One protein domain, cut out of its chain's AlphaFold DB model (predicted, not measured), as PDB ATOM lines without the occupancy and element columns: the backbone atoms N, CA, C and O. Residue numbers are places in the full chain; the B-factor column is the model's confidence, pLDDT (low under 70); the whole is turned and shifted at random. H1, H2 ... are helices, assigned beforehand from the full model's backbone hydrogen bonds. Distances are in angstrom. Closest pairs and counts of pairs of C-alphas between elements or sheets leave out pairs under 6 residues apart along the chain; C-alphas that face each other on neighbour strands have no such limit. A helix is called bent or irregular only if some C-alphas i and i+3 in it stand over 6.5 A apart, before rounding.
ATOM      1  N   SER A   9     142.979 112.321  91.245       74.12
ATOM      2  CA  SER A   9     143.523 113.671  91.471       74.12
ATOM      3  C   SER A   9     145.052 113.714  91.480       74.12
ATOM      4  O   SER A   9     145.645 114.750  91.191       74.12
ATOM      5  N   SER A  10     145.709 112.598  91.804       78.44
ATOM      6  CA  SER A  10     147.171 112.495  91.750       78.44
ATOM      7  C   SER A  10     147.683 112.388  90.309       78.44
ATOM      8  O   SER A  10     148.681 113.013  89.955       78.44
ATOM      9  N   THR A  11     146.952 111.670  89.451       83.12
ATOM     10  CA  THR A  11     147.313 111.483  88.042       83.12
ATOM     11  C   THR A  11     147.168 112.764  87.224       83.12
ATOM     12  O   THR A  11     148.017 113.036  86.378       83.12
ATOM     13  N   THR A  12     146.145 113.585  87.485       88.00
ATOM     14  CA  THR A  12     145.966 114.867  86.777       88.00
ATOM     15  C   THR A  12     147.064 115.865  87.134       88.00
ATOM     16  O   THR A  12     147.676 116.444  86.240       88.00
ATOM     17  N   LYS A  13     147.411 115.982  88.423       89.31
ATOM     18  CA  LYS A  13     148.513 116.843  88.887       89.31
ATOM     19  C   LYS A  13     149.866 116.441  88.291       89.31
ATOM     20  O   LYS A  13     150.666 117.302  87.931       89.31
ATOM     21  N   ALA A  14     150.126 115.138  88.160       90.75
ATOM     22  CA  ALA A  14     151.341 114.646  87.515       90.75
ATOM     23  C   ALA A  14     151.404 115.035  86.024       90.75
ATOM     24  O   ALA A  14     152.458 115.455  85.545       90.75
ATOM     25  N   LEU A  15     150.278 114.955  85.306       92.62
ATOM     26  CA  LEU A  15     150.188 115.329  83.891       92.62
ATOM     27  C   LEU A  15     150.385 116.836  83.676       92.62
ATOM     28  O   LEU A  15     151.117 117.246  82.769       92.62
ATOM     29  N   GLU A  16     149.782 117.666  84.525       93.44
ATOM     30  CA  GLU A  16     149.957 119.122  84.485       93.44
ATOM     31  C   GLU A  16     151.421 119.514  84.702       93.44
ATOM     32  O   GLU A  16     151.977 120.300  83.924       93.44
ATOM     33  N   LYS A  17     152.079 118.907  85.700       94.88
ATOM     34  CA  LYS A  17     153.506 119.125  85.960       94.88
ATOM     35  C   LYS A  17     154.364 118.707  84.765       94.88
ATOM     36  O   LYS A  17     155.154 119.514  84.282       94.88
ATOM     37  N   ALA A  18     154.151 117.505  84.229       94.38
ATOM     38  CA  ALA A  18     154.892 117.015  83.067       94.38
ATOM     39  C   ALA A  18     154.729 117.933  81.841       94.38
ATOM     40  O   ALA A  18     155.694 118.213  81.128       94.38
ATOM     41  N   THR A  19     153.525 118.467  81.623       95.62
ATOM     42  CA  THR A  19     153.251 119.400  80.519       95.62
ATOM     43  C   THR A  19     153.978 120.732  80.713       95.62
ATOM     44  O   THR A  19     154.542 121.280  79.760       95.62
ATOM     45  N   LYS A  20     153.999 121.261  81.943       95.88
ATOM     46  CA  LYS A  20     154.735 122.486  82.283       95.88
ATOM     47  C   LYS A  20     156.242 122.295  82.097       95.88
ATOM     48  O   LYS A  20     156.886 123.126  81.449       95.88
ATOM     49  N   ASP A  21     156.776 121.178  82.578       94.94
ATOM     50  CA  ASP A  21     158.192 120.839  82.458       94.94
ATOM     51  C   ASP A  21     158.603 120.705  80.987       94.94
ATOM     52  O   ASP A  21     159.600 121.307  80.576       94.94
ATOM     53  N   TRP A  22     157.788 120.045  80.157       95.56
ATOM     54  CA  TRP A  22     158.025 119.928  78.715       95.56
ATOM     55  C   TRP A  22     158.074 121.287  78.003       95.56
ATOM     56  O   TRP A  22     158.989 121.545  77.214       95.56
ATOM     57  N   ARG A  23     157.141 122.201  78.304       96.06
ATOM     58  CA  ARG A  23     157.160 123.563  77.736       96.06
ATOM     59  C   ARG A  23     158.417 124.325  78.159       96.06
ATOM     60  O   ARG A  23     159.033 124.991  77.325       96.06
ATOM     61  N   SER A  24     158.820 124.197  79.426       94.75
ATOM     62  CA  SER A  24     160.041 124.829  79.942       94.75
ATOM     63  C   SER A  24     161.299 124.298  79.244       94.75
ATOM     64  O   SER A  24     162.172 125.077  78.857       94.75
ATOM     65  N   ALA A  25     161.372 122.982  79.023       95.38
ATOM     66  CA  ALA A  25     162.475 122.332  78.331       95.38
ATOM     67  C   ALA A  25     162.527 122.776  76.865       95.38
ATOM     68  O   ALA A  25     163.583 123.163  76.378       95.38
ATOM     69  N   LYS A  26     161.376 122.845  76.186       96.06
ATOM     70  CA  LYS A  26     161.287 123.313  74.795       96.06
ATOM     71  C   LYS A  26     161.701 124.779  74.635       96.06
ATOM     72  O   LYS A  26     162.312 125.138  73.628       96.06
ATOM     73  N   LYS A  27     161.396 125.629  75.623       96.94
ATOM     74  CA  LYS A  27     161.864 127.023  75.651       96.94
ATOM     75  C   LYS A  27     163.386 127.094  75.806       96.94
ATOM     76  O   LYS A  27     164.020 127.831  75.055       96.94
ATOM     77  N   ARG A  28     163.965 126.304  76.717       94.62
ATOM     78  CA  ARG A  28     165.424 126.209  76.906       94.62
ATOM     79  C   ARG A  28     166.136 125.691  75.658       94.62
ATOM     80  O   ARG A  28     167.101 126.300  75.223       94.62
ATOM     81  N   GLU A  29     165.595 124.654  75.029       94.50
ATOM     82  CA  GLU A  29     166.086 124.108  73.759       94.50
ATOM     83  C   GLU A  29     166.106 125.170  72.648       94.50
ATOM     84  O   GLU A  29     167.072 125.297  71.899       94.50
ATOM     85  N   ARG A  30     165.038 125.970  72.532       94.06
ATOM     86  CA  ARG A  30     164.992 127.069  71.558       94.06
ATOM     87  C   ARG A  30     166.024 128.153  71.883       94.06
ATOM     88  O   ARG A  30     166.689 128.630  70.972       94.06
ATOM     89  N   ALA A  31     166.170 128.522  73.154       93.69
ATOM     90  CA  ALA A  31     167.164 129.506  73.575       93.69
ATOM     91  C   ALA A  31     168.598 129.034  73.276       93.69
ATOM     92  O   ALA A  31     169.383 129.800  72.727       93.69
ATOM     93  N   ALA A  32     168.909 127.763  73.547       93.62
ATOM     94  CA  ALA A  32     170.205 127.166  73.229       93.62
ATOM     95  C   ALA A  32     170.483 127.167  71.718       93.62
ATOM     96  O   ALA A  32     171.571 127.548  71.292       93.62
ATOM     97  N   ARG A  33     169.482 126.823  70.896       89.56
ATOM     98  CA  ARG A  33     169.601 126.911  69.433       89.56
ATOM     99  C   ARG A  33     169.850 128.338  68.948       89.56
ATOM    100  O   ARG A  33     170.696 128.529  68.082       89.56
ATOM    101  N   ASN A  34     169.170 129.329  69.521       91.19
ATOM    102  CA  ASN A  34     169.386 130.736  69.173       91.19
ATOM    103  C   ASN A  34     170.793 131.212  69.566       91.19
ATOM    104  O   ASN A  34     171.448 131.887  68.778       91.19
ATOM    105  N   ALA A  35     171.274 130.828  70.750       94.25
ATOM    106  CA  ALA A  35     172.630 131.146  71.189       94.25
ATOM    107  C   ALA A  35     173.681 130.515  70.264       94.25
ATOM    108  O   ALA A  35     174.621 131.182  69.841       94.25
ATOM    109  N   LEU A  36     173.482 129.251  69.876       92.62
ATOM    110  CA  LEU A  36     174.364 128.576  68.931       92.62
ATOM    111  C   LEU A  36     174.353 129.253  67.553       92.62
ATOM    112  O   LEU A  36     175.412 129.427  66.958       92.62
ATOM    113  N   ALA A  37     173.187 129.679  67.061       91.12
ATOM    114  CA  ALA A  37     173.086 130.421  65.806       91.12
ATOM    115  C   ALA A  37     173.857 131.751  65.857       91.12
ATOM    116  O   ALA A  37     174.557 132.079  64.900       91.12
ATOM    117  N   ALA A  38     173.789 132.477  66.978       93.56
ATOM    118  CA  ALA A  38     174.542 133.714  67.175       93.56
ATOM    119  C   ALA A  38     176.062 133.476  67.126       93.56
ATOM    120  O   ALA A  38     176.758 134.150  66.370       93.56
ATOM    121  N   VAL A  39     176.559 132.460  67.844       95.44
ATOM    122  CA  VAL A  39     177.991 132.098  67.853       95.44
ATOM    123  C   VAL A  39     178.467 131.663  66.467       95.44
ATOM    124  O   VAL A  39     179.547 132.051  66.024       95.44
ATOM    125  N   VAL A  40     177.661 130.872  65.754       94.50
ATOM    126  CA  VAL A  40     177.966 130.469  64.376       94.50
ATOM    127  C   VAL A  40     178.049 131.686  63.457       94.50
ATOM    128  O   VAL A  40     178.972 131.764  62.647       94.50
ATOM    129  N   ASN A  41     177.115 132.629  63.583       93.12
ATOM    130  CA  ASN A  41     177.115 133.842  62.774       93.12
ATOM    131  C   ASN A  41     178.376 134.676  63.024       93.12
ATOM    132  O   ASN A  41     179.089 135.006  62.081       93.12
ATOM    133  N   GLU A  42     178.719 134.914  64.288       95.69
ATOM    134  CA  GLU A  42     179.922 135.657  64.665       95.69
ATOM    135  C   GLU A  42     181.210 134.973  64.178       95.69
ATOM    136  O   GLU A  42     182.074 135.620  63.583       95.69
ATOM    137  N   ALA A  43     181.334 133.653  64.350       95.38
ATOM    138  CA  ALA A  43     182.511 132.896  63.921       95.38
ATOM    139  C   ALA A  43     182.706 132.898  62.395       95.38
ATOM    140  O   ALA A  43     183.843 132.895  61.914       95.38
ATOM    141  N   VAL A  44     181.609 132.897  61.629       94.62
ATOM    142  CA  VAL A  44     181.660 132.978  60.164       94.62
ATOM    143  C   VAL A  44     181.903 134.414  59.698       94.62
ATOM    144  O   VAL A  44     182.720 134.621  58.803       94.62
ATOM    145  N   ALA A  45     181.238 135.404  60.300       92.06
ATOM    146  CA  ALA A  45     181.379 136.818  59.946       92.06
ATOM    147  C   ALA A  45     182.783 137.363  60.254       92.06
ATOM    148  O   ALA A  45     183.341 138.113  59.458       92.06
ATOM    149  N   SER A  46     183.388 136.929  61.363       95.50
ATOM    150  CA  SER A  46     184.774 137.261  61.730       95.50
ATOM    151  C   SER A  46     185.832 136.541  60.884       95.50
ATOM    152  O   SER A  46     187.020 136.832  61.006       95.50
ATOM    153  N   GLY A  47     185.437 135.576  60.045       94.88
ATOM    154  CA  GLY A  47     186.361 134.767  59.247       94.88
ATOM    155  C   GLY A  47     187.166 133.738  60.052       94.88
ATOM    156  O   GLY A  47     188.019 133.058  59.481       94.88
ATOM    157  N   VAL A  48     186.889 133.575  61.352       95.62
ATOM    158  CA  VAL A  48     187.562 132.597  62.228       95.62
ATOM    159  C   VAL A  48     187.258 131.162  61.789       95.62
ATOM    160  O   VAL A  48     188.123 130.281  61.855       95.62
ATOM    161  N   MET A  49     186.037 130.906  61.306       95.81
ATOM    162  CA  MET A  49     185.642 129.610  60.756       95.81
ATOM    163  C   MET A  49     184.924 129.743  59.415       95.81
ATOM    164  O   MET A  49     184.070 130.600  59.218       95.81
ATOM    165  N   SER A  50     185.218 128.828  58.489       95.81
ATOM    166  CA  SER A  50     184.443 128.692  57.254       95.81
ATOM    167  C   SER A  50     183.152 127.909  57.498       95.81
ATOM    168  O   SER A  50     183.103 127.020  58.349       95.81
ATOM    169  N   GLU A  51     182.119 128.162  56.688       92.94
ATOM    170  CA  GLU A  51     180.830 127.447  56.752       92.94
ATOM    171  C   GLU A  51     180.994 125.918  56.756       92.94
ATOM    172  O   GLU A  51     180.267 125.211  57.446       92.94
ATOM    173  N   ASN A  52     181.968 125.405  55.995       94.44
ATOM    174  CA  ASN A  52     182.226 123.971  55.888       94.44
ATOM    175  C   ASN A  52     182.786 123.389  57.196       94.44
ATOM    176  O   ASN A  52     182.450 122.271  57.576       94.44
ATOM    177  N   LYS A  53     183.618 124.166  57.898       95.00
ATOM    178  CA  LYS A  53     184.199 123.777  59.188       95.00
ATOM    179  C   LYS A  53     183.175 123.878  60.316       95.00
ATOM    180  O   LYS A  53     183.144 123.023  61.191       95.00
ATOM    181  N   VAL A  54     182.297 124.877  60.273       94.94
ATOM    182  CA  VAL A  54     181.182 124.966  61.224       94.94
ATOM    183  C   VAL A  54     180.223 123.790  61.046       94.94
ATOM    184  O   VAL A  54     179.826 123.180  62.038       94.94
ATOM    185  N   ALA A  55     179.894 123.426  59.802       94.88
ATOM    186  CA  ALA A  55     179.027 122.286  59.511       94.88
ATOM    187  C   ALA A  55     179.578 120.966  60.074       94.88
ATOM    188  O   ALA A  55     178.826 120.179  60.646       94.88
ATOM    189  N   SER A  56     180.892 120.732  59.964       95.56
ATOM    190  CA  SER A  56     181.509 119.514  60.495       95.56
ATOM    191  C   SER A  56     181.572 119.483  62.025       95.56
ATOM    192  O   SER A  56     181.353 118.425  62.609       95.56
ATOM    193  N   VAL A  57     181.834 120.617  62.683       95.12
ATOM    194  CA  VAL A  57     181.947 120.694  64.153       95.12
ATOM    195  C   VAL A  57     180.582 120.627  64.838       95.12
ATOM    196  O   VAL A  57     180.436 119.975  65.866       95.12
ATOM    197  N   THR A  58     179.576 121.296  64.277       91.75
ATOM    198  CA  THR A  58     178.240 121.389  64.890       91.75
ATOM    199  C   THR A  58     177.297 120.261  64.471       91.75
ATOM    200  O   THR A  58     176.202 120.159  65.017       91.75
ATOM    201  N   ALA A  59     177.689 119.442  63.486       93.00
ATOM    202  CA  ALA A  59     176.818 118.486  62.795       93.00
ATOM    203  C   ALA A  59     175.558 119.129  62.171       93.00
ATOM    204  O   ALA A  59     174.586 118.441  61.851       93.00
ATOM    205  N   ILE A  60     175.564 120.451  61.970       90.19
ATOM    206  CA  ILE A  60     174.481 121.181  61.313       90.19
ATOM    207  C   ILE A  60     174.743 121.177  59.802       90.19
ATOM    208  O   ILE A  60     175.831 121.565  59.370       90.19
ATOM    209  N   PRO A  61     173.760 120.799  58.963       93.19
ATOM    210  CA  PRO A  61     173.914 120.868  57.516       93.19
ATOM    211  C   PRO A  61     174.301 122.275  57.050       93.19
ATOM    212  O   PRO A  61     173.727 123.272  57.493       93.19
ATOM    213  N   ARG A  62     175.223 122.357  56.086       93.31
ATOM    214  CA  ARG A  62     175.708 123.639  55.549       93.31
ATOM    215  C   ARG A  62     174.579 124.546  55.040       93.31
ATOM    216  O   ARG A  62     174.644 125.753  55.235       93.31
ATOM    217  N   MET A  63     173.534 123.967  54.446       93.31
ATOM    218  CA  MET A  63     172.339 124.706  54.012       93.31
ATOM    219  C   MET A  63     171.625 125.397  55.175       93.31
ATOM    220  O   MET A  63     171.204 126.538  55.060       93.31
ATOM    221  N   THR A  64     171.516 124.743  56.331       91.56
ATOM    222  CA  THR A  64     170.907 125.361  57.515       91.56
ATOM    223  C   THR A  64     171.755 126.524  58.014       91.56
ATOM    224  O   THR A  64     171.206 127.561  58.366       91.56
ATOM    225  N   ILE A  65     173.086 126.393  57.990       91.38
ATOM    226  CA  ILE A  65     173.998 127.494  58.331       91.38
ATOM    227  C   ILE A  65     173.799 128.670  57.375       91.38
ATOM    228  O   ILE A  65     173.629 129.792  57.833       91.38
ATOM    229  N   ARG A  66     173.733 128.435  56.063       91.25
ATOM    230  CA  ARG A  66     173.482 129.503  55.084       91.25
ATOM    231  C   ARG A  66     172.134 130.197  55.272       91.25
ATOM    232  O   ARG A  66     172.102 131.424  55.230       91.25
ATOM    233  N   LYS A  67     171.065 129.451  55.570       89.94
ATOM    234  CA  LYS A  67     169.758 130.018  55.953       89.94
ATOM    235  C   LYS A  67     169.842 130.876  57.213       89.94
ATOM    236  O   LYS A  67     169.295 131.969  57.231       89.94
ATOM    237  N   MET A  68     170.554 130.416  58.245       86.00
ATOM    238  CA  MET A  68     170.771 131.206  59.467       86.00
ATOM    239  C   MET A  68     171.564 132.494  59.203       86.00
ATOM    240  O   MET A  68     171.381 133.472  59.916       86.00
ATOM    241  N   LEU A  69     172.425 132.499  58.182       87.56
ATOM    242  CA  LEU A  69     173.214 133.660  57.769       87.56
ATOM    243  C   LEU A  69     172.486 134.580  56.771       87.56
ATOM    244  O   LEU A  69     173.083 135.558  56.334       87.56
ATOM    245  N   GLY A  70     171.259 134.254  56.344       86.31
ATOM    246  CA  GLY A  70     170.541 135.010  55.307       86.31
ATOM    247  C   GLY A  70     171.159 134.915  53.903       86.31
ATOM    248  O   GLY A  70     170.826 135.704  53.031       86.31
TER     249      GLY A  70
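This is residues 9 to 70 of the 178 residues of an uncharacterized protein of Actinobacteria bacterium (UniProt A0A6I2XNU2). Picture a long helical arm with a small head: H1 makes the length, and beside its last residues the backbone folds back through two short helices, H2 and H3, set about perpendicular to each other. Residues 9 to 33 of H1 stick out free of the head. The printed part has 62 residues with three named helices, in the order H1, H2, H3, and no named strand; its class is all helix. The whole is extended, with a radius of gyration of the C-alphas of 17.5 A, and spans 57 by 18 by 17 A.

Start with the longest helix, H1, residues 9 to 45, and look near its last residues for the other two. H2, residues 51 to 58, is close to H1 but not clearly touching it; their closest C-alphas, those of Val 44 and Glu 51, are 6.6 A apart. The two run opposite ways at a shallow tilt of 34 degrees, only just short of steep. Next find H3, residues 62 to 68, which touches H2: their closest C-alphas are those of Ala 55 and Arg 62, 5.3 A apart. Their lines are about perpendicular, at 85 degrees. H3 and H1 only just touch, with 3 pairs of C-alphas within 8 A, and H1 does so with residues 37 to 41 alone; the closest C-alphas are those of Ala 37 and Met 68, 6.8 A apart. Here too the lines are about perpendicular, at 81 degrees. In the backbones of H2 and H3 every O i to N i+4 pair is within hydrogen-bond range; in H1 32 of 33 are.

Find C-alpha 9 at (143.523, 113.671, 91.471); from there H1 runs 54.4 A through 37 residues to C-alpha 45 at (181.379, 136.818, 59.946). H2 has 8 residues, Glu 51 to Thr 58, and H3 has 7, from Arg 62 to Met 68, whose C-alpha you will find at (170.771, 131.206, 59.467). None of the three helices is bent or irregular.

Look for the two C-alphas farthest apart at Ser 9 and Gly 47, 57.6 A from each other. Without the stretch that stands free, residues 9 to 33, the body has 37 residues and spans 20 by 18 by 16 A, with a radius of gyration of 8.5 A. The printed part has no cut. The links from H1 to H2, with 5 residues between them, and from H2 to H3, with 3, are both tight. In the B-factor column the mean pLDDT of the printed part is 92.6, and no printed residue is under 70.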